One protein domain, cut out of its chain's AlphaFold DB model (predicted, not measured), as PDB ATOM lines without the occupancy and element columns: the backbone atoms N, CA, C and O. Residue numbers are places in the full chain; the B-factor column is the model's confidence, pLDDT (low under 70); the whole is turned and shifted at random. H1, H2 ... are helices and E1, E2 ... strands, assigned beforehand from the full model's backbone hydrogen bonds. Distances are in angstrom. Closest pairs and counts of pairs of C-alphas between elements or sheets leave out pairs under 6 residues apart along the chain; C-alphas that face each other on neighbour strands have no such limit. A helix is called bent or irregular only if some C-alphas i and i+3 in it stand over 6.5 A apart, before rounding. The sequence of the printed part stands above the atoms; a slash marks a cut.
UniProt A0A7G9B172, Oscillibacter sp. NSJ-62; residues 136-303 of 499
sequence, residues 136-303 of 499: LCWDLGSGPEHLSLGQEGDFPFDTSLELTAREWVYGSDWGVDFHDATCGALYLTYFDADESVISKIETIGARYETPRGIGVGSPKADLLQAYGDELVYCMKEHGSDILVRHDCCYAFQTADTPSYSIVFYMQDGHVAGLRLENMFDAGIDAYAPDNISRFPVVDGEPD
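Overview. This is residues 136 to 303 of the 499 residues of a protein of Oscillibacter sp. NSJ-62 (UniProt A0A7G9B172). One long antiparallel sheet of nine strands, strongly twisted and curled like part of a barrel, makes the body. Two four-stranded meanders, E3 to E6 and E7 to E10, join where E6 lies beside E10; H1 covers part of one face near E8 and E11, and the small hairpin E1 and E2 makes a separate sheet near E6. The printed part has 168 residues, with named elements in the order E1 E2 E3 E4 E5 E6 H1 E7 E8 E9 E10 H2 E11; the class is mixed, helices and strands. It is compact, with a radius of gyration of the C-alphas of 15.9 A and spans of 43 by 40 by 32 A.

Along the chain. E1, residues 136 to 139, begins at C-alpha 136 (92.395, 129.705, 135.657), and E2 is residues 144 to 148. E3 is residues 168 to 171, E4 177 to 183 (18.9 A), E5 186 to 192 (18.7 A) and E6 196 to 203 (19.9 A), which bends by 62 degrees at residue 199. H1 is residues 220 to 230 (14.3 A), E7 232 to 235 and E8 248 to 253 (17.2 A). E9 is residues 260 to 267 (23.2 A), and E10, residues 270 to 278 (24.0 A), begins at C-alpha 270 (101.244, 123.628, 149.986) and bends by 51 degrees at residue 273. H2 is residues 280 to 285; E11, residues 294 to 298, ends at C-alpha 298 (117.531, 129.192, 142.172).

Arrangement. The large sheet runs E3 E4 E5 E6 E10 E9 E8 E7 E11, with edge strands E3 and E11. In each meander, each strand is the antiparallel neighbour of the one before: N 181 and O 188 of E4 and E5 are 2.8 A apart, and N 263 and O 275 of E9 and E10 are 2.7 A apart. E6 and E10 are antiparallel at 167 degrees, with N 201 and O 276 at 2.8 A. E7 and E11 are antiparallel at 135 degrees, with N 233 and O 295 at 2.8 A. H1 is on one face, making two layers, at a height over the sheet of 7.5 A; it lies only just over E8, with 3 of its C-alphas, and runs along the strands at 24 degrees to E8 on the local plane. The closest C-alphas of H1 and E11, Asp 229 and Val 297, are 5.3 A apart. H2 only grazes the sheet with residues 280 to 285; its closest C-alphas to E8 are Ile 284 and Gln 253, 6.3 A apart. Hairpin E1 and E2 has N 136 and O 147 at 2.8 A; the closest C-alphas of E2 and E6, Ser 148 and Ile 198, are 7.4 A apart. Both helices are irregular, C-alphas 226 and 229 being 9.8 A apart in H1 and 281 and 284 being 9.3 A apart in H2; O i to N i+4 pairs are within hydrogen-bond range in 5 of 7 in H1 and 0 of 2 in H2, where 2 of 3 O i to N i+3 pairs are.

Size, cuts and confidence. The C-alphas of Ser 142 and Asn 291, the two farthest apart, are 46.3 A apart. The printed part has no cut. The links E2 to E3, E6 to H1 and E7 to E8 are long. The mean pLDDT of the printed part is 88.9; residues 152 to 158, 174 and 193 to 195 are under 70.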
ATOM      1  N   LEU A 136      92.799 130.638 134.609       94.00
ATOM      2  CA  LEU A 136      92.395 129.705 135.657       94.00
ATOM      3  C   LEU A 136      91.373 128.718 135.084       94.00
ATOM      4  O   LEU A 136      90.418 129.134 134.434       94.00
ATOM      5  N   CYS A 137      91.566 127.422 135.320       93.56
ATOM      6  CA  CYS A 137      90.796 126.332 134.720       93.56
ATOM      7  C   CYS A 137      90.081 125.490 135.781       93.56
ATOM      8  O   CYS A 137      90.592 125.317 136.890       93.56
ATOM      9  N   TRP A 138      88.917 124.933 135.435       92.44
ATOM     10  CA  TRP A 138      88.202 123.970 136.278       92.44
ATOM     11  C   TRP A 138      87.245 123.071 135.478       92.44
ATOM     12  O   TRP A 138      86.873 123.365 134.346       92.44
ATOM     13  N   ASP A 139      86.790 121.983 136.107       89.44
ATOM     14  CA  ASP A 139      85.641 121.185 135.657       89.44
ATOM     15  C   ASP A 139      84.762 120.837 136.871       89.44
ATOM     16  O   ASP A 139      85.137 120.053 137.754       89.44
ATOM     17  N   LEU A 140      83.579 121.454 136.939       83.88
ATOM     18  CA  LEU A 140      82.601 121.243 138.017       83.88
ATOM     19  C   LEU A 140      81.537 120.188 137.660       83.88
ATOM     20  O   LEU A 140      80.574 120.003 138.407       83.88
ATOM     21  N   GLY A 141      81.712 119.464 136.552       81.50
ATOM     22  CA  GLY A 141      80.768 118.471 136.034       81.50
ATOM     23  C   GLY A 141      79.824 119.001 134.949       81.50
ATOM     24  O   GLY A 141      79.032 118.223 134.416       81.50
ATOM     25  N   SER A 142      79.907 120.293 134.612       79.81
ATOM     26  CA  SER A 142      79.273 120.929 133.444       79.81
ATOM     27  C   SER A 142      80.138 120.851 132.180       79.81
ATOM     28  O   SER A 142      79.627 121.081 131.083       79.81
ATOM     29  N   GLY A 143      81.410 120.466 132.318       83.56
ATOM     30  CA  GLY A 143      82.428 120.533 131.278       83.56
ATOM     31  C   GLY A 143      83.601 121.422 131.708       83.56
ATOM     32  O   GLY A 143      83.528 122.072 132.752       83.56
ATOM     33  N   PRO A 144      84.692 121.435 130.924       86.38
ATOM     34  CA  PRO A 144      85.833 122.297 131.194       86.38
ATOM     35  C   PRO A 144      85.451 123.765 130.985       86.38
ATOM     36  O   PRO A 144      84.942 124.135 129.927       86.38
ATOM     37  N   GLU A 145      85.742 124.587 131.981       89.75
ATOM     38  CA  GLU A 145      85.529 126.033 131.988       89.75
ATOM     39  C   GLU A 145      86.837 126.740 132.375       89.75
ATOM     40  O   GLU A 145      87.751 126.136 132.952       89.75
ATOM     41  N   HIS A 146      86.953 128.015 132.002       90.81
ATOM     42  CA  HIS A 146      88.125 128.828 132.307       90.81
ATOM     43  C   HIS A 146      87.786 130.322 132.407       90.81
ATOM     44  O   HIS A 146      86.723 130.748 131.949       90.81
ATOM     45  N   LEU A 147      88.699 131.089 133.009       90.88
ATOM     46  CA  LEU A 147      88.737 132.558 133.008       90.88
ATOM     47  C   LEU A 147      90.159 133.032 132.765       90.88
ATOM     48  O   LEU A 147      91.086 132.472 133.354       90.88
ATOM     49  N   SER A 148      90.330 134.088 131.978       90.81
ATOM     50  CA  SER A 148      91.632 134.707 131.740       90.81
ATOM     51  C   SER A 148      91.648 136.160 132.204       90.81
ATOM     52  O   SER A 148      90.618 136.824 132.284       90.81
ATOM     53  N   LEU A 149      92.836 136.673 132.524       89.75
ATOM     54  CA  LEU A 149      92.998 138.121 132.658       89.75
ATOM     55  C   LEU A 149      92.813 138.804 131.299       89.75
ATOM     56  O   LEU A 149      93.271 138.292 130.276       89.75
ATOM     57  N   GLY A 150      92.228 140.003 131.313       85.56
ATOM     58  CA  GLY A 150      92.034 140.819 130.117       85.56
ATOM     59  C   GLY A 150      90.581 140.927 129.674       85.56
ATOM     60  O   GLY A 150      89.665 140.790 130.481       85.56
ATOM     61  N   GLN A 151      90.398 141.287 128.402       72.56
ATOM     62  CA  GLN A 151      89.075 141.408 127.796       72.56
ATOM     63  C   GLN A 151      88.416 140.038 127.754       72.56
ATOM     64  O   GLN A 151      88.940 139.107 127.145       72.56
ATOM     65  N   GLU A 152      87.266 139.953 128.396       66.38
ATOM     66  CA  GLU A 152      86.383 138.805 128.335       66.38
ATOM     67  C   GLU A 152      85.090 139.233 127.627       66.38
ATOM     68  O   GLU A 152      84.837 140.426 127.442       66.38
ATOM     69  N   GLY A 153      84.321 138.251 127.148       63.09
ATOM     70  CA  GLY A 153      83.121 138.478 126.336       63.09
ATOM     71  C   GLY A 153      81.981 139.206 127.065       63.09
ATOM     72  O   GLY A 153      82.187 139.989 127.985       63.09
ATOM     73  N   ASP A 154      80.733 138.957 126.649       59.38
ATOM     74  CA  ASP A 154      79.566 139.596 127.267       59.38
ATOM     75  C   ASP A 154      79.443 139.204 128.748       59.38
ATOM     76  O   ASP A 154      78.894 138.166 129.122       59.38
ATOM     77  N   PHE A 155      79.935 140.094 129.593       53.09
ATOM     78  CA  PHE A 155      79.237 140.634 130.740       53.09
ATOM     79  C   PHE A 155      78.445 139.639 131.612       53.09
ATOM     80  O   PHE A 155      77.217 139.760 131.599       53.09
ATOM     81  N   PRO A 156      78.980 138.684 132.387       54.12
ATOM     82  CA  PRO A 156      80.307 138.140 132.424       54.12
ATOM     83  C   PRO A 156      81.286 137.974 131.281       54.12
ATOM     84  O   PRO A 156      82.051 138.841 130.877       54.12
ATOM     85  N   PHE A 157      81.504 136.684 131.095       67.94
ATOM     86  CA  PHE A 157      82.827 136.129 130.872       67.94
ATOM     87  C   PHE A 157      82.706 134.841 130.052       67.94
ATOM     88  O   PHE A 157      83.516 133.940 130.202       67.94
ATOM     89  N   ASP A 158      81.609 134.683 129.297       63.31
ATOM     90  CA  ASP A 158      81.254 133.462 128.541       63.31
ATOM     91  C   ASP A 158      81.390 132.139 129.350       63.31
ATOM     92  O   ASP A 158      81.506 131.042 128.806       63.31
ATOM     93  N   THR A 159      81.347 132.250 130.685       70.31
ATOM     94  CA  THR A 159      81.552 131.193 131.682       70.31
ATOM     95  C   THR A 159      80.379 131.249 132.675       70.31
ATOM     96  O   THR A 159      79.876 132.326 133.012       70.31
ATOM     97  N   SER A 160      79.892 130.093 133.137       73.19
ATOM     98  CA  SER A 160      78.642 129.995 133.909       73.19
ATOM     99  C   SER A 160      78.836 130.357 135.390       73.19
ATOM    100  O   SER A 160      78.816 129.480 136.255       73.19
ATOM    101  N   LEU A 161      78.989 131.646 135.705       81.56
ATOM    102  CA  LEU A 161      79.125 132.136 137.084       81.56
ATOM    103  C   LEU A 161      77.850 132.790 137.611       81.56
ATOM    104  O   LEU A 161      77.145 133.502 136.901       81.56
ATOM    105  N   GLU A 162      77.607 132.596 138.905       83.62
ATOM    106  CA  GLU A 162      76.546 133.267 139.650       83.62
ATOM    107  C   GLU A 162      77.141 133.994 140.859       83.62
ATOM    108  O   GLU A 162      77.953 133.430 141.598       83.62
ATOM    109  N   LEU A 163      76.700 135.234 141.089       87.25
ATOM    110  CA  LEU A 163      77.055 135.987 142.288       87.25
ATOM    111  C   LEU A 163      76.511 135.281 143.534       87.25
ATOM    112  O   LEU A 163      75.304 135.083 143.685       87.25
ATOM    113  N   THR A 164      77.400 134.955 144.467       90.12
ATOM    114  CA  THR A 164      77.045 134.353 145.762       90.12
ATOM    115  C   THR A 164      77.058 135.356 146.908       90.12
ATOM    116  O   THR A 164      76.591 135.046 148.003       90.12
ATOM    117  N   ALA A 165      77.583 136.556 146.671       90.44
ATOM    118  CA  ALA A 165      77.532 137.677 147.598       90.44
ATOM    119  C   ALA A 165      77.160 138.967 146.860       90.44
ATOM    120  O   ALA A 165      77.066 139.006 145.634       90.44
ATOM    121  N   ARG A 166      76.922 140.030 147.633       89.31
ATOM    122  CA  ARG A 166      76.712 141.363 147.074       89.31
ATOM    123  C   ARG A 166      77.989 141.819 146.369       89.31
ATOM    124  O   ARG A 166      79.049 141.829 146.984       89.31
ATOM    125  N   GLU A 167      77.828 142.246 145.128       90.44
ATOM    126  CA  GLU A 167      78.855 142.930 144.350       90.44
ATOM    127  C   GLU A 167      79.131 144.330 144.921       90.44
ATOM    128  O   GLU A 167      78.199 145.069 145.281       90.44
ATOM    129  N   TRP A 168      80.412 144.679 145.018       91.00
ATOM    130  CA  TRP A 168      80.873 145.989 145.470       91.00
ATOM    131  C   TRP A 168      81.398 146.792 144.289       91.00
ATOM    132  O   TRP A 168      82.176 146.280 143.499       91.00
ATOM    133  N   VAL A 169      80.975 148.051 144.192       90.44
ATOM    134  CA  VAL A 169      81.360 148.953 143.101       90.44
ATOM    135  C   VAL A 169      82.013 150.192 143.691       90.44
ATOM    136  O   VAL A 169      81.452 150.810 144.605       90.44
ATOM    137  N   TYR A 170      83.184 150.550 143.176       88.38
ATOM    138  CA  TYR A 170      83.948 151.714 143.612       88.38
ATOM    139  C   TYR A 170      84.625 152.397 142.423       88.38
ATOM    140  O   TYR A 170      85.152 151.754 141.520       88.38
ATOM    141  N   GLY A 171      84.593 153.728 142.422       82.12
ATOM    142  CA  GLY A 171      85.206 154.524 141.364       82.12
ATOM    143  C   GLY A 171      86.722 154.610 141.521       82.12
ATOM    144  O   GLY A 171      87.232 154.677 142.640       82.12
ATOM    145  N   SER A 172      87.432 154.668 140.396       77.06
ATOM    146  CA  SER A 172      88.866 154.970 140.346       77.06
ATOM    147  C   SER A 172      89.144 156.416 139.931       77.06
ATOM    148  O   SER A 172      88.324 157.074 139.282       77.06
ATOM    149  N   ASP A 173      90.360 156.891 140.215       73.75
ATOM    150  CA  ASP A 173      90.856 158.200 139.760       73.75
ATOM    151  C   ASP A 173      90.922 158.324 138.224       73.75
ATOM    152  O   ASP A 173      91.011 159.427 137.679       73.75
ATOM    153  N   TRP A 174      90.825 157.195 137.514       67.25
ATOM    154  CA  TRP A 174      90.794 157.107 136.054       67.25
ATOM    155  C   TRP A 174      89.390 157.294 135.464       67.25
ATOM    156  O   TRP A 174      89.230 157.275 134.245       67.25
ATOM    157  N   GLY A 175      88.370 157.498 136.308       75.62
ATOM    158  CA  GLY A 175      86.983 157.669 135.872       75.62
ATOM    159  C   GLY A 175      86.328 156.375 135.388       75.62
ATOM    160  O   GLY A 175      85.368 156.437 134.624       75.62
ATOM    161  N   VAL A 176      86.864 155.232 135.817       80.94
ATOM    162  CA  VAL A 176      86.328 153.893 135.559       80.94
ATOM    163  C   VAL A 176      85.873 153.293 136.887       80.94
ATOM    164  O   VAL A 176      86.599 153.397 137.881       80.94
ATOM    165  N   ASP A 177      84.689 152.688 136.899       87.75
ATOM    166  CA  ASP A 177      84.171 151.968 138.060       87.75
ATOM    167  C   ASP A 177      84.732 150.540 138.063       87.75
ATOM    168  O   ASP A 177      84.650 149.821 137.067       87.75
ATOM    169  N   PHE A 178      85.332 150.155 139.185       89.38
ATOM    170  CA  PHE A 178      85.765 148.792 139.455       89.38
ATOM    171  C   PHE A 178      84.680 148.054 140.222       89.38
ATOM    172  O   PHE A 178      83.972 148.624 141.057       89.38
ATOM    173  N   HIS A 179      84.587 146.768 139.935       91.62
ATOM    174  CA  HIS A 179      83.587 145.875 140.469       91.62
ATOM    175  C   HIS A 179      84.274 144.669 141.094       91.62
ATOM    176  O   HIS A 179      84.986 143.937 140.406       91.62
ATOM    177  N   ASP A 180      84.013 144.440 142.376       92.75
ATOM    178  CA  ASP A 180      84.421 143.229 143.077       92.75
ATOM    179  C   ASP A 180      83.226 142.274 143.177       92.75
ATOM    180  O   ASP A 180      82.225 142.541 143.859       92.75
ATOM    181  N   ALA A 181      83.344 141.134 142.501       91.75
ATOM    182  CA  ALA A 181      82.341 140.084 142.441       91.75
ATOM    183  C   ALA A 181      82.817 138.820 143.161       91.75
ATOM    184  O   ALA A 181      83.932 138.341 142.972       91.75
ATOM    185  N   THR A 182      81.936 138.234 143.974       93.00
ATOM    186  CA  THR A 182      82.164 136.923 144.597       93.00
ATOM    187  C   THR A 182      81.248 135.892 143.956       93.00
ATOM    188  O   THR A 182      80.025 135.976 144.096       93.00
ATOM    189  N   CYS A 183      81.846 134.898 143.304       90.69
ATOM    190  CA  CYS A 183      81.179 133.841 142.551       90.69
ATOM    191  C   CYS A 183      81.557 132.470 143.130       90.69
ATOM    192  O   CYS A 183      82.354 131.713 142.573       90.69
ATOM    193  N   GLY A 184      81.019 132.153 144.307       90.44
ATOM    194  CA  GLY A 184      81.351 130.940 145.046       90.44
ATOM    195  C   GLY A 184      82.765 131.002 145.615       90.44
ATOM    196  O   GLY A 184      83.002 131.691 146.600       90.44
ATOM    197  N   ALA A 185      83.684 130.243 145.017       92.00
ATOM    198  CA  ALA A 185      85.094 130.194 145.415       92.00
ATOM    199  C   ALA A 185      86.006 131.062 144.527       92.00
ATOM    200  O   ALA A 185      87.221 131.043 144.721       92.00
ATOM    201  N   LEU A 186      85.434 131.781 143.558       93.81
ATOM    202  CA  LEU A 186      86.127 132.763 142.729       93.81
ATOM    203  C   LEU A 186      85.808 134.173 143.228       93.81
ATOM    204  O   LEU A 186      84.636 134.522 143.391       93.81
ATOM    205  N   TYR A 187      86.844 134.977 143.426       95.06
ATOM    206  CA  TYR A 187      86.748 136.404 143.710       95.06
ATOM    207  C   TYR A 187      87.347 137.151 142.525       95.06
ATOM    208  O   TYR A 187      88.465 136.859 142.110       95.06
ATOM    209  N   LEU A 188      86.575 138.054 141.936       93.62
ATOM    210  CA  LEU A 188      86.915 138.706 140.681       93.62
ATOM    211  C   LEU A 188      86.896 140.211 140.879       93.62
ATOM    212  O   LEU A 188      85.937 140.727 141.450       93.62
ATOM    213  N   THR A 189      87.898 140.893 140.340       93.38
ATOM    214  CA  THR A 189      87.837 142.333 140.103       93.38
ATOM    215  C   THR A 189      87.835 142.565 138.599       93.38
ATOM    216  O   THR A 189      88.689 142.040 137.876       93.38
ATOM    217  N   TYR A 190      86.871 143.341 138.121       91.19
ATOM    218  CA  TYR A 190      86.777 143.752 136.723       91.19
ATOM    219  C   TYR A 190      86.273 145.188 136.624       91.19
ATOM    220  O   TYR A 190      85.827 145.788 137.602       91.19
ATOM    221  N   PHE A 191      86.340 145.739 135.422       87.12
ATOM    222  CA  PHE A 191      85.730 147.016 135.094       87.12
ATOM    223  C   PHE A 191      85.135 146.985 133.690       87.12
ATOM    224  O   PHE A 191      85.605 146.249 132.817       87.12
ATOM    225  N   ASP A 192      84.116 147.810 133.473       77.50
ATOM    226  CA  ASP A 192      83.457 147.921 132.176       77.50
ATOM    227  C   ASP A 192      84.171 148.954 131.291       77.50
ATOM    228  O   ASP A 192      84.219 150.149 131.600       77.50
ATOM    229  N   ALA A 193      84.720 148.484 130.168       66.06
ATOM    230  CA  ALA A 193      85.179 149.312 129.054       66.06
ATOM    231  C   ALA A 193      84.265 149.079 127.828       66.06
ATOM    232  O   ALA A 193      83.062 148.884 127.986       66.06
ATOM    233  N   ASP A 194      84.798 149.116 126.599       63.00
ATOM    234  CA  ASP A 194      84.040 148.680 125.408       63.00
ATOM    235  C   ASP A 194      83.654 147.182 125.485       63.00
ATOM    236  O   ASP A 194      82.632 146.775 124.938       63.00
ATOM    237  N   GLU A 195      84.461 146.395 126.203       66.94
ATOM    238  CA  GLU A 195      84.221 145.024 126.674       66.94
ATOM    239  C   GLU A 195      84.605 144.984 128.160       66.94
ATOM    240  O   GLU A 195      85.392 145.827 128.615       66.94
ATOM    241  N   SER A 196      84.069 144.040 128.930       77.12
ATOM    242  CA  SER A 196      84.437 143.933 130.341       77.12
ATOM    243  C   SER A 196      85.826 143.325 130.486       77.12
ATOM    244  O   SER A 196      86.175 142.335 129.844       77.12
ATOM    245  N   VAL A 197      86.646 143.949 131.328       86.62
ATOM    246  CA  VAL A 197      88.050 143.580 131.499       86.62
ATOM    247  C   VAL A 197      88.255 143.024 132.895       86.62
ATOM    248  O   VAL A 197      88.119 143.756 133.877       86.62
ATOM    249  N   ILE A 198      88.638 141.751 132.991       90.62
ATOM    250  CA  ILE A 198      89.057 141.151 134.256       90.62
ATOM    251  C   ILE A 198      90.464 141.641 134.590       90.62
ATOM    252  O   ILE A 198      91.425 141.375 133.861       90.62
ATOM    253  N   SER A 199      90.594 142.342 135.714       91.62
ATOM    254  CA  SER A 199      91.883 142.783 136.244       91.62
ATOM    255  C   SER A 199      92.424 141.862 137.327       91.62
ATOM    256  O   SER A 199      93.636 141.830 137.516       91.62
ATOM    257  N   LYS A 200      91.569 141.109 138.027       94.94
ATOM    258  CA  LYS A 200      92.003 140.205 139.093       94.94
ATOM    259  C   LYS A 200      91.091 138.987 139.211       94.94
ATOM    260  O   LYS A 200      89.872 139.120 139.155       94.94
ATOM    261  N   ILE A 201      91.693 137.817 139.407       95.94
ATOM    262  CA  ILE A 201      91.024 136.544 139.687       95.94
ATOM    263  C   ILE A 201      91.702 135.920 140.897       95.94
ATOM    264  O   ILE A 201      92.902 135.670 140.878       95.94
ATOM    265  N   GLU A 202      90.942 135.606 141.932       97.50
ATOM    266  CA  GLU A 202      91.454 134.995 143.153       97.50
ATOM    267  C   GLU A 202      90.630 133.770 143.537       97.50
ATOM    268  O   GLU A 202      89.414 133.718 143.335       97.50
ATOM    269  N   THR A 203      91.283 132.762 144.116       97.50
ATOM    270  CA  THR A 203      90.585 131.584 144.630       97.50
ATOM    271  C   THR A 203      91.352 130.860 145.729       97.50
ATOM    272  O   THR A 203      92.579 130.779 145.722       97.50
ATOM    273  N   ILE A 204      90.588 130.261 146.641       97.00
ATOM    274  CA  ILE A 204      91.047 129.269 147.629       97.00
ATOM    275  C   ILE A 204      90.410 127.889 147.376       97.00
ATOM    276  O   ILE A 204      90.437 126.997 148.224       97.00
ATOM    277  N   GLY A 205      89.759 127.706 146.223       95.38
ATOM    278  CA  GLY A 205      89.056 126.478 145.882       95.38
ATOM    279  C   GLY A 205      89.991 125.414 145.305       95.38
ATOM    280  O   GLY A 205      90.636 125.621 144.287       95.38
ATOM    281  N   ALA A 206      89.976 124.211 145.879       91.88
ATOM    282  CA  ALA A 206      90.797 123.076 145.425       91.88
ATOM    283  C   ALA A 206      90.428 122.501 144.039       91.88
ATOM    284  O   ALA A 206      91.053 121.551 143.584       91.88
ATOM    285  N   ARG A 207      89.372 123.011 143.391       91.12
ATOM    286  CA  ARG A 207      88.924 122.564 142.058       91.12
ATOM    287  C   ARG A 207      89.432 123.446 140.918       91.12
ATOM    288  O   ARG A 207      89.115 123.150 139.772       91.12
ATOM    289  N   TYR A 208      90.156 124.509 141.246       93.12
ATOM    290  CA  TYR A 208      90.686 125.467 140.288       93.12
ATOM    291  C   TYR A 208      92.196 125.288 140.177       93.12
ATOM    292  O   TYR A 208      92.887 125.159 141.192       93.12
ATOM    293  N   GLU A 209      92.696 125.282 138.949       95.62
ATOM    294  CA  GLU A 209      94.103 125.050 138.639       95.62
ATOM    295  C   GLU A 209      94.586 125.951 137.505       95.62
ATOM    296  O   GLU A 209      93.808 126.418 136.675       95.62
ATOM    297  N   THR A 210      95.891 126.195 137.461       95.94
ATOM    298  CA  THR A 210      96.533 126.821 136.307       95.94
ATOM    299  C   THR A 210      96.634 125.826 135.145       95.94
ATOM    300  O   THR A 210      96.621 124.613 135.371       95.94
ATOM    301  N   PRO A 211      96.856 126.282 133.899       94.31
ATOM    302  CA  PRO A 211      97.115 125.401 132.757       94.31
ATOM    303  C   PRO A 211      98.326 124.476 132.935       94.31
ATOM    304  O   PRO A 211      98.439 123.461 132.246       94.31
ATOM    305  N   ARG A 212      99.233 124.806 133.867       94.44
ATOM    306  CA  ARG A 212     100.377 123.964 134.243       94.44
ATOM    307  C   ARG A 212     100.035 122.923 135.324       94.44
ATOM    308  O   ARG A 212     100.930 122.222 135.786       94.44
ATOM    309  N   GLY A 213      98.761 122.802 135.706       94.56
ATOM    310  CA  GLY A 213      98.250 121.805 136.652       94.56
ATOM    311  C   GLY A 213      98.501 122.141 138.121       94.56
ATOM    312  O   GLY A 213      98.502 121.239 138.955       94.56
ATOM    313  N   ILE A 214      98.760 123.412 138.449       97.62
ATOM    314  CA  ILE A 214      98.966 123.846 139.835       97.62
ATOM    315  C   ILE A 214      97.674 124.454 140.369       97.62
ATOM    316  O   ILE A 214      97.226 125.495 139.901       97.62
ATOM    317  N   GLY A 215      97.079 123.801 141.361       96.69
ATOM    318  CA  GLY A 215      95.875 124.253 142.060       96.69
ATOM    319  C   GLY A 215      96.073 124.388 143.568       96.69
ATOM    320  O   GLY A 215      97.127 124.039 144.112       96.69
ATOM    321  N   VAL A 216      95.036 124.839 144.271       96.81
ATOM    322  CA  VAL A 216      95.028 124.866 145.743       96.81
ATOM    323  C   VAL A 216      95.153 123.441 146.298       96.81
ATOM    324  O   VAL A 216      94.425 122.533 145.901       96.81
ATOM    325  N   GLY A 217      96.090 123.248 147.224       97.12
ATOM    326  CA  GLY A 217      96.496 121.958 147.779       97.12
ATOM    327  C   GLY A 217      97.708 121.325 147.091       97.12
ATOM    328  O   GLY A 217      98.209 120.317 147.585       97.12
ATOM    329  N   SER A 218      98.213 121.899 145.992       98.00
ATOM    330  CA  SER A 218      99.420 121.389 145.328       98.00
ATOM    331  C   SER A 218     100.653 121.579 146.221       98.00
ATOM    332  O   SER A 218     100.797 122.639 146.836       98.00
ATOM    333  N   PRO A 219     101.561 120.597 146.318       97.69
ATOM    334  CA  PRO A 219     102.780 120.737 147.106       97.69
ATOM    335  C   PRO A 219     103.778 121.690 146.428       97.69
ATOM    336  O   PRO A 219     103.842 121.768 145.200       97.69
ATOM    337  N   LYS A 220     104.639 122.350 147.224       96.62
ATOM    338  CA  LYS A 220     105.732 123.220 146.725       96.62
ATOM    339  C   LYS A 220     106.559 122.540 145.622       96.62
ATOM    340  O   LYS A 220     106.937 123.192 144.659       96.62
ATOM    341  N   ALA A 221     106.826 121.238 145.743       95.62
ATOM    342  CA  ALA A 221     107.618 120.496 144.762       95.62
ATOM    343  C   ALA A 221     106.995 120.499 143.353       95.62
ATOM    344  O   ALA A 221     107.720 120.676 142.377       95.62
ATOM    345  N   ASP A 222     105.670 120.360 143.255       97.19
ATOM    346  CA  ASP A 222     104.965 120.344 141.970       97.19
ATOM    347  C   ASP A 222     104.957 121.749 141.354       97.19
ATOM    348  O   ASP A 222     105.233 121.904 140.164       97.19
ATOM    349  N   LEU A 223     104.750 122.784 142.179       96.75
ATOM    350  CA  LEU A 223     104.853 124.189 141.767       96.75
ATOM    351  C   LEU A 223     106.236 124.502 141.172       96.75
ATOM    352  O   LEU A 223     106.333 125.029 140.063       96.75
ATOM    353  N   LEU A 224     107.303 124.134 141.884       95.38
ATOM    354  CA  LEU A 224     108.677 124.335 141.420       95.38
ATOM    355  C   LEU A 224     108.979 123.534 140.150       95.38
ATOM    356  O   LEU A 224     109.709 124.012 139.290       95.38
ATOM    357  N   GLN A 225     108.414 122.337 139.995       94.94
ATOM    358  CA  GLN A 225     108.573 121.557 138.769       94.94
ATOM    359  C   GLN A 225     107.857 122.203 137.570       94.94
ATOM    360  O   GLN A 225     108.347 122.105 136.444       94.94
ATOM    361  N   ALA A 226     106.703 122.834 137.796       94.94
ATOM    362  CA  ALA A 226     105.878 123.431 136.748       94.94
ATOM    363  C   ALA A 226     106.384 124.803 136.263       94.94
ATOM    364  O   ALA A 226     106.227 125.129 135.082       94.94
ATOM    365  N   TYR A 227     106.978 125.604 137.151       94.44
ATOM    366  CA  TYR A 227     107.418 126.972 136.837       94.44
ATOM    367  C   TYR A 227     108.937 127.187 136.949       94.44
ATOM    368  O   TYR A 227     109.475 128.060 136.275       94.44
ATOM    369  N   GLY A 228     109.657 126.368 137.718       90.19
ATOM    370  CA  GLY A 228     111.120 126.406 137.796       90.19
ATOM    371  C   GLY A 228     111.690 127.731 138.313       90.19
ATOM    372  O   GLY A 228     111.089 128.399 139.154       90.19
ATOM    373  N   ASP A 229     112.857 128.100 137.781       86.25
ATOM    374  CA  ASP A 229     113.606 129.315 138.149       86.25
ATOM    375  C   ASP A 229     112.965 130.615 137.615       86.25
ATOM    376  O   ASP A 229     113.482 131.706 137.839       86.25
ATOM    377  N   GLU A 230     111.842 130.523 136.891       88.75
ATOM    378  CA  GLU A 230     111.060 131.697 136.474       88.75
ATOM    379  C   GLU A 230     110.222 132.269 137.631       88.75
ATOM    380  O   GLU A 230     109.663 133.359 137.515       88.75
ATOM    381  N   LEU A 231     110.123 131.535 138.746       95.62
ATOM    382  CA  LEU A 231     109.449 131.998 139.951       95.62
ATOM    383  C   LEU A 231     110.286 133.025 140.713       95.62
ATOM    384  O   LEU A 231     111.503 132.910 140.867       95.62
ATOM    385  N   VAL A 232     109.575 133.967 141.317       95.44
ATOM    386  CA  VAL A 232     110.106 134.874 142.327       95.44
ATOM    387  C   VAL A 232     109.496 134.508 143.671       95.44
ATOM    388  O   VAL A 232     108.279 134.419 143.805       95.44
ATOM    389  N   TYR A 233     110.342 134.258 144.666       96.19
ATOM    390  CA  TYR A 233     109.921 134.056 146.045       96.19
ATOM    391  C   TYR A 233     109.626 135.408 146.687       96.19
ATOM    392  O   TYR A 233     110.466 136.304 146.689       96.19
ATOM    393  N   CYS A 234     108.459 135.536 147.290       94.94
ATOM    394  CA  CYS A 234     107.988 136.743 147.942       94.94
ATOM    395  C   CYS A 234     107.791 136.453 149.431       94.94
ATOM    396  O   CYS A 234     107.256 135.408 149.823       94.94
ATOM    397  N   MET A 235     108.235 137.383 150.274       92.44
ATOM    398  CA  MET A 235     107.952 137.311 151.703       92.44
ATOM    399  C   MET A 235     106.444 137.351 151.962       92.44
ATOM    400  O   MET A 235     105.658 137.806 151.135       92.44
ATOM    401  N   LYS A 236     106.070 136.853 153.138       92.06
ATOM    402  CA  LYS A 236     104.714 136.901 153.669       92.06
ATOM    403  C   LYS A 236     104.087 138.289 153.499       92.06
ATOM    404  O   LYS A 236     104.707 139.291 153.856       92.06
ATOM    405  N   GLU A 237     102.859 138.340 152.989       91.44
ATOM    406  CA  GLU A 237     102.095 139.587 152.956       91.44
ATOM    407  C   GLU A 237     101.596 139.937 154.363       91.44
ATOM    408  O   GLU A 237     101.228 139.057 155.144       91.44
ATOM    409  N   HIS A 238     101.547 141.228 154.671       88.31
ATOM    410  CA  HIS A 238     101.054 141.754 155.941       88.31
ATOM    411  C   HIS A 238      99.887 142.711 155.686       88.31
ATOM    412  O   HIS A 238      99.895 143.442 154.693       88.31
ATOM    413  N   GLY A 239      98.916 142.745 156.597       86.94
ATOM    414  CA  GLY A 239      97.808 143.705 156.574       86.94
ATOM    415  C   GLY A 239      96.428 143.054 156.560       86.94
ATOM    416  O   GLY A 239      96.277 141.856 156.796       86.94
ATOM    417  N   SER A 240      95.398 143.865 156.322       81.12
ATOM    418  CA  SER A 240      93.999 143.450 156.478       81.12
ATOM    419  C   SER A 240      93.380 142.823 155.230       81.12
ATOM    420  O   SER A 240      92.362 142.146 155.343       81.12
ATOM    421  N   ASP A 241      93.961 143.066 154.056       83.56
ATOM    422  CA  ASP A 241      93.406 142.682 152.754       83.56
ATOM    423  C   ASP A 241      94.237 141.565 152.104       83.56
ATOM    424  O   ASP A 241      94.918 141.755 151.098       83.56
ATOM    425  N   ILE A 242      94.242 140.395 152.748       91.94
ATOM    426  CA  ILE A 242      94.876 139.179 152.221       91.94
ATOM    427  C   ILE A 242      93.807 138.200 151.736       91.94
ATOM    428  O   ILE A 242      92.746 138.069 152.349       91.94
ATOM    429  N   LEU A 243      94.119 137.433 150.690       93.56
ATOM    430  CA  LEU A 243      93.226 136.382 150.193       93.56
ATOM    431  C   LEU A 243      93.082 135.223 151.190       93.56
ATOM    432  O   LEU A 243      91.987 134.729 151.459       93.56
ATOM    433  N   VAL A 244      94.216 134.745 151.701       94.25
ATOM    434  CA  VAL A 244      94.311 133.564 152.561       94.25
ATOM    435  C   VAL A 244      95.523 133.693 153.471       94.25
ATOM    436  O   VAL A 244      96.512 134.323 153.095       94.25
ATOM    437  N   ARG A 245      95.470 133.083 154.659       93.88
ATOM    438  CA  ARG A 245      96.655 132.984 155.518       93.88
ATOM    439  C   ARG A 245      97.753 132.183 154.829       93.88
ATOM    440  O   ARG A 245      97.471 131.167 154.200       93.88
ATOM    441  N   HIS A 246      98.989 132.648 154.943       95.62
ATOM    442  CA  HIS A 246     100.136 132.046 154.272       95.62
ATOM    443  C   HIS A 246     101.456 132.439 154.947       95.62
ATOM    444  O   HIS A 246     101.546 133.455 155.635       95.62
ATOM    445  N   ASP A 247     102.489 131.635 154.714       94.81
ATOM    446  CA  ASP A 247     103.839 131.809 155.257       94.81
ATOM    447  C   ASP A 247     104.748 132.591 154.295       94.81
ATOM    448  O   ASP A 247     105.679 133.273 154.714       94.81
ATOM    449  N   CYS A 248     104.486 132.477 152.993       95.31
ATOM    450  CA  CYS A 248     105.164 133.181 151.904       95.31
ATOM    451  C   CYS A 248     104.316 133.084 150.626       95.31
ATOM    452  O   CYS A 248     103.305 132.376 150.598       95.31
ATOM    453  N   CYS A 249     104.747 133.721 149.541       96.56
ATOM    454  CA  CYS A 249     104.167 133.479 148.222       96.56
ATOM    455  C   CYS A 249     105.243 133.308 147.145       96.56
ATOM    456  O   CYS A 249     106.401 133.668 147.335       96.56
ATOM    457  N   TYR A 250     104.872 132.698 146.022       97.50
ATOM    458  CA  TYR A 250     105.686 132.687 144.805       97.50
ATOM    459  C   TYR A 250     104.929 133.417 143.709       97.50
ATOM    460  O   TYR A 250     103.724 133.225 143.586       97.50
ATOM    461  N   ALA A 251     105.617 134.212 142.902       96.81
ATOM    462  CA  ALA A 251     105.023 134.934 141.791       96.81
ATOM    463  C   ALA A 251     105.680 134.558 140.461       96.81
ATOM    464  O   ALA A 251     106.862 134.217 140.414       96.81
ATOM    465  N   PHE A 252     104.908 134.633 139.383       95.19
ATOM    466  CA  PHE A 252     105.359 134.390 138.017       95.19
ATOM    467  C   PHE A 252     104.791 135.450 137.070       95.19
ATOM    468  O   PHE A 252     103.611 135.798 137.154       95.19
ATOM    469  N   GLN A 253     105.633 135.937 136.158       93.00
ATOM    470  CA  GLN A 253     105.282 136.876 135.092       93.00
ATOM    471  C   GLN A 253     105.983 136.469 133.792       93.00
ATOM    472  O   GLN A 253     107.042 135.844 133.821       93.00
ATOM    473  N   THR A 254     105.427 136.862 132.645       87.12
ATOM    474  CA  THR A 254     106.047 136.633 131.332       87.12
ATOM    475  C   THR A 254     106.306 137.950 130.610       87.12
ATOM    476  O   THR A 254     105.647 138.958 130.850       87.12
ATOM    477  N   ALA A 255     107.261 137.943 129.678       85.00
ATOM    478  CA  ALA A 255     107.541 139.107 128.839       85.00
ATOM    479  C   ALA A 255     106.444 139.380 127.790       85.00
ATOM    480  O   ALA A 255     106.339 140.506 127.305       85.00
ATOM    481  N   ASP A 256     105.648 138.365 127.433       85.00
ATOM    482  CA  ASP A 256     104.611 138.463 126.396       85.00
ATOM    483  C   ASP A 256     103.361 139.202 126.895       85.00
ATOM    484  O   ASP A 256     102.735 139.950 126.144       85.00
ATOM    485  N   THR A 257     103.028 139.041 128.177       84.94
ATOM    486  CA  THR A 257     101.938 139.754 128.855       84.94
ATOM    487  C   THR A 257     102.498 140.426 130.104       84.94
ATOM    488  O   THR A 257     102.292 139.946 131.220       84.94
ATOM    489  N   PRO A 258     103.245 141.529 129.926       82.56
ATOM    490  CA  PRO A 258     104.132 142.062 130.949       82.56
ATOM    491  C   PRO A 258     103.396 142.496 132.212       82.56
ATOM    492  O   PRO A 258     103.944 142.384 133.294       82.56
ATOM    493  N   SER A 259     102.160 142.978 132.102       88.31
ATOM    494  CA  SER A 259     101.391 143.425 133.262       88.31
ATOM    495  C   SER A 259     100.683 142.293 133.998       88.31
ATOM    496  O   SER A 259     100.152 142.534 135.073       88.31
ATOM    497  N   TYR A 260     100.655 141.071 133.470       92.88
ATOM    498  CA  TYR A 260      99.976 139.958 134.126       92.88
ATOM    499  C   TYR A 260     100.925 139.205 135.045       92.88
ATOM    500  O   TYR A 260     102.109 139.020 134.756       92.88
ATOM    501  N   SER A 261     100.380 138.786 136.177       95.19
ATOM    502  CA  SER A 261     101.078 137.998 137.176       95.19
ATOM    503  C   SER A 261     100.179 136.890 137.691       95.19
ATOM    504  O   SER A 261      98.951 137.009 137.682       95.19
ATOM    505  N   ILE A 262     100.804 135.812 138.146       96.19
ATOM    506  CA  ILE A 262     100.161 134.823 138.999       96.19
ATOM    507  C   ILE A 262     100.955 134.683 140.291       96.19
ATOM    508  O   ILE A 262     102.179 134.586 140.262       96.19
ATOM    509  N   VAL A 263     100.243 134.667 141.411       97.62
ATOM    510  CA  VAL A 263     100.762 134.514 142.764       97.62
ATOM    511  C   VAL A 263     100.200 133.235 143.371       97.62
ATOM    512  O   VAL A 263      98.991 132.990 143.364       97.62
ATOM    513  N   PHE A 264     101.098 132.429 143.923       98.19
ATOM    514  CA  PHE A 264     100.827 131.204 144.658       98.19
ATOM    515  C   PHE A 264     101.063 131.467 146.142       98.19
ATOM    516  O   PHE A 264     102.209 131.578 146.583       98.19
ATOM    517  N   TYR A 265      99.989 131.562 146.920       98.00
ATOM    518  CA  TYR A 265     100.075 131.685 148.374       98.00
ATOM    519  C   TYR A 265     100.443 130.341 148.979       98.00
ATOM    520  O   TYR A 265      99.782 129.347 148.686       98.00
ATOM    521  N   MET A 266     101.470 130.295 149.821       97.69
ATOM    522  CA  MET A 266     101.985 129.048 150.382       97.69
ATOM    523  C   MET A 266     101.731 128.977 151.879       97.69
ATOM    524  O   MET A 266     102.156 129.859 152.616       97.69
ATOM    525  N   GLN A 267     101.110 127.895 152.333       96.25
ATOM    526  CA  GLN A 267     100.920 127.599 153.749       96.25
ATOM    527  C   GLN A 267     101.303 126.142 154.010       96.25
ATOM    528  O   GLN A 267     100.874 125.248 153.276       96.25
ATOM    529  N   ASP A 268     102.136 125.892 155.022       94.81
ATOM    530  CA  ASP A 268     102.545 124.534 155.419       94.81
ATOM    531  C   ASP A 268     103.086 123.693 154.233       94.81
ATOM    532  O   ASP A 268     102.818 122.495 154.085       94.81
ATOM    533  N   GLY A 269     103.832 124.341 153.329       95.31
ATOM    534  CA  GLY A 269     104.450 123.713 152.153       95.31
ATOM    535  C   GLY A 269     103.504 123.384 150.988       95.31
ATOM    536  O   GLY A 269     103.941 122.736 150.032       95.31
ATOM    537  N   HIS A 270     102.247 123.831 151.036       97.94
ATOM    538  CA  HIS A 270     101.244 123.628 149.986       97.94
ATOM    539  C   HIS A 270     100.665 124.964 149.510       97.94
ATOM    540  O   HIS A 270     100.667 125.949 150.244       97.94
ATOM    541  N   VAL A 271     100.149 124.995 148.282       98.31
ATOM    542  CA  VAL A 271      99.425 126.152 147.745       98.31
ATOM    543  C   VAL A 271      98.106 126.307 148.507       98.31
ATOM    544  O   VAL A 271      97.251 125.428 148.447       98.31
ATOM    545  N   ALA A 272      97.929 127.413 149.219       97.81
ATOM    546  CA  ALA A 272      96.722 127.755 149.971       97.81
ATOM    547  C   ALA A 272      95.733 128.603 149.157       97.81
ATOM    548  O   ALA A 272      94.532 128.586 149.423       97.81
ATOM    549  N   GLY A 273      96.226 129.327 148.152       97.88
ATOM    550  CA  GLY A 273      95.423 130.198 147.305       97.88
ATOM    551  C   GLY A 273      96.163 130.601 146.036       97.88
ATOM    552  O   GLY A 273      97.390 130.511 145.962       97.88
ATOM    553  N   LEU A 274      95.397 131.053 145.051       98.25
ATOM    554  CA  LEU A 274      95.887 131.564 143.776       98.25
ATOM    555  C   LEU A 274      95.345 132.972 143.555       98.25
ATOM    556  O   LEU A 274      94.160 133.211 143.792       98.25
ATOM    557  N   ARG A 275      96.190 133.867 143.046       97.88
ATOM    558  CA  ARG A 275      95.793 135.179 142.524       97.88
ATOM    559  C   ARG A 275      96.393 135.359 141.142       97.88
ATOM    560  O   ARG A 275      97.603 135.283 140.994       97.88
ATOM    561  N   LEU A 276      95.562 135.612 140.145       96.69
ATOM    562  CA  LEU A 276      95.976 136.161 138.866       96.69
ATOM    563  C   LEU A 276      95.623 137.642 138.890       96.69
ATOM    564  O   LEU A 276      94.493 137.994 139.219       96.69
ATOM    565  N   GLU A 277      96.566 138.510 138.557       95.44
ATOM    566  CA  GLU A 277      96.349 139.952 138.624       95.44
ATOM    567  C   GLU A 277      97.061 140.695 137.497       95.44
ATOM    568  O   GLU A 277      98.203 140.393 137.138       95.44
ATOM    569  N   ASN A 278      96.369 141.697 136.958       92.62
ATOM    570  CA  ASN A 278      96.936 142.726 136.113       92.62
ATOM    571  C   ASN A 278      97.543 143.823 136.995       92.62
ATOM    572  O   ASN A 278      96.832 144.644 137.561       92.62
ATOM    573  N   MET A 279      98.868 143.865 137.057       90.38
ATOM    574  CA  MET A 279      99.674 144.810 137.832       90.38
ATOM    575  C   MET A 279      99.732 146.219 137.213       90.38
ATOM    576  O   MET A 279     100.477 147.077 137.691       90.38
ATOM    577  N   PHE A 280      98.967 146.460 136.141       86.94
ATOM    578  CA  PHE A 280      98.842 147.738 135.440       86.94
ATOM    579  C   PHE A 280     100.210 148.364 135.115       86.94
ATOM    580  O   PHE A 280     100.996 147.778 134.366       86.94
ATOM    581  N   ASP A 281     100.502 149.538 135.677       83.56
ATOM    582  CA  ASP A 281     101.697 150.335 135.387       83.56
ATOM    583  C   ASP A 281     103.009 149.654 135.809       83.56
ATOM    584  O   ASP A 281     104.072 150.032 135.318       83.56
ATOM    585  N   ALA A 282     102.957 148.652 136.696       84.44
ATOM    586  CA  ALA A 282     104.157 147.970 137.174       84.44
ATOM    587  C   ALA A 282     104.756 146.998 136.139       84.44
ATOM    588  O   ALA A 282     105.962 146.757 136.161       84.44
ATOM    589  N   GLY A 283     103.956 146.460 135.208       87.25
ATOM    590  CA  GLY A 283     104.466 145.564 134.165       87.25
ATOM    591  C   GLY A 283     105.255 144.365 134.722       87.25
ATOM    592  O   GLY A 283     104.913 143.823 135.774       87.25
ATOM    593  N   ILE A 284     106.329 143.969 134.021       83.12
ATOM    594  CA  ILE A 284     107.217 142.855 134.428       83.12
ATOM    595  C   ILE A 284     108.022 143.151 135.696       83.12
ATOM    596  O   ILE A 284     108.668 142.254 136.232       83.12
ATOM    597  N   ASP A 285     108.015 144.402 136.158       86.31
ATOM    598  CA  ASP A 285     108.760 144.815 137.341       86.31
ATOM    599  C   ASP A 285     107.949 144.596 138.631       86.31
ATOM    600  O   ASP A 285     108.492 144.712 139.730       86.31
ATOM    601  N   ALA A 286     106.663 144.246 138.521       87.00
ATOM    602  CA  ALA A 286     105.749 144.106 139.652       87.00
ATOM    603  C   ALA A 286     106.212 143.075 140.695       87.00
ATOM    604  O   ALA A 286     106.106 143.313 141.901       87.00
ATOM    605  N   TYR A 287     106.760 141.955 140.222       90.94
ATOM    606  CA  TYR A 287     107.393 140.929 141.045       90.94
ATOM    607  C   TYR A 287     108.869 140.748 140.695       90.94
ATOM    608  O   TYR A 287     109.409 139.661 140.868       90.94
ATOM    609  N   ALA A 288     109.554 141.793 140.227       89.19
ATOM    610  CA  ALA A 288     111.002 141.722 140.077       89.19
ATOM    611  C   ALA A 288     111.680 141.551 141.453       89.19
ATOM    612  O   ALA A 288     111.201 142.113 142.447       89.19
ATOM    613  N   PRO A 289     112.798 140.802 141.536       90.44
ATOM    614  CA  PRO A 289     113.566 140.715 142.766       90.44
ATOM    615  C   PRO A 289     113.992 142.096 143.263       90.44
ATOM    616  O   PRO A 289     114.546 142.900 142.510       90.44
ATOM    617  N   ASP A 290     113.769 142.342 144.546       85.25
ATOM    618  CA  ASP A 290     114.284 143.503 145.255       85.25
ATOM    619  C   ASP A 290     115.208 143.031 146.391       85.25
ATOM    620  O   ASP A 290     115.297 141.851 146.721       85.25
ATOM    621  N   ASN A 291     115.955 143.943 147.001       77.69
ATOM    622  CA  ASN A 291     116.942 143.553 148.009       77.69
ATOM    623  C   ASN A 291     116.324 143.293 149.397       77.69
ATOM    624  O   ASN A 291     117.066 143.243 150.375       77.69
ATOM    625  N   ILE A 292     114.995 143.199 149.537       84.00
ATOM    626  CA  ILE A 292     114.340 143.192 150.858       84.00
ATOM    627  C   ILE A 292     113.231 142.140 150.968       84.00
ATOM    628  O   ILE A 292     113.206 141.397 151.943       84.00
ATOM    629  N   SER A 293     112.316 142.090 150.006       87.44
ATOM    630  CA  SER A 293     111.019 141.418 150.087       87.44
ATOM    631  C   SER A 293     110.761 140.383 148.984       87.44
ATOM    632  O   SER A 293     109.934 139.490 149.189       87.44
ATOM    633  N   ARG A 294     111.470 140.452 147.849       92.69
ATOM    634  CA  ARG A 294     111.316 139.522 146.716       92.69
ATOM    635  C   ARG A 294     112.659 138.993 146.235       92.69
ATOM    636  O   ARG A 294     113.554 139.762 145.917       92.69
ATOM    637  N   PHE A 295     112.785 137.681 146.121       93.88
ATOM    638  CA  PHE A 295     114.045 136.984 145.887       93.88
ATOM    639  C   PHE A 295     113.925 136.043 144.689       93.88
ATOM    640  O   PHE A 295     112.887 135.398 144.527       93.88
ATOM    641  N   PRO A 296     114.965 135.915 143.849       93.88
ATOM    642  CA  PRO A 296     114.931 134.940 142.774       93.88
ATOM    643  C   PRO A 296     114.940 133.522 143.357       93.88
ATOM    644  O   PRO A 296     115.555 133.271 144.396       93.88
ATOM    645  N   VAL A 297     114.264 132.595 142.686       94.12
ATOM    646  CA  VAL A 297     114.346 131.168 143.009       94.12
ATOM    647  C   VAL A 297     115.461 130.550 142.171       94.12
ATOM    648  O   VAL A 297     115.475 130.699 140.953       94.12
ATOM    649  N   VAL A 298     116.404 129.872 142.823       92.44
ATOM    650  CA  VAL A 298     117.531 129.192 142.172       92.44
ATOM    651  C   VAL A 298     117.588 127.759 142.678       92.44
ATOM    652  O   VAL A 298     117.671 127.527 143.885       92.44
ATOM    653  N   ASP A 299     117.525 126.789 141.763       90.00
ATOM    654  CA  ASP A 299     117.511 125.355 142.094       90.00
ATOM    655  C   ASP A 299     116.368 124.980 143.068       90.00
ATOM    656  O   ASP A 299     116.488 124.077 143.899       90.00
ATOM    657  N   GLY A 300     115.236 125.685 142.964       87.12
ATOM    658  CA  GLY A 300     114.046 125.460 143.789       87.12
ATOM    659  C   GLY A 300     114.075 126.089 145.186       87.12
ATOM    660  O   GLY A 300     113.117 125.909 145.945       87.12
ATOM    661  N   GLU A 301     115.121 126.843 145.535       91.75
ATOM    662  CA  GLU A 301     115.191 127.568 146.805       91.75
ATOM    663  C   GLU A 301     115.351 129.084 146.611       91.75
ATOM    664  O   GLU A 301     115.961 129.519 145.633       91.75
ATOM    665  N   PRO A 302     114.811 129.914 147.524       92.31
ATOM    666  CA  PRO A 302     114.996 131.359 147.453       92.31
ATOM    667  C   PRO A 302     116.463 131.755 147.662       92.31
ATOM    668  O   PRO A 302     117.097 131.334 148.635       92.31
ATOM    669  N   ASP A 303     116.992 132.615 146.793       92.81
ATOM    670  CA  ASP A 303     118.324 133.194 146.946       92.81
ATOM    671  C   ASP A 303     118.268 134.516 147.728       92.81
ATOM    672  O   ASP A 303     117.993 135.592 147.195       92.81
TER     673      ASP A 303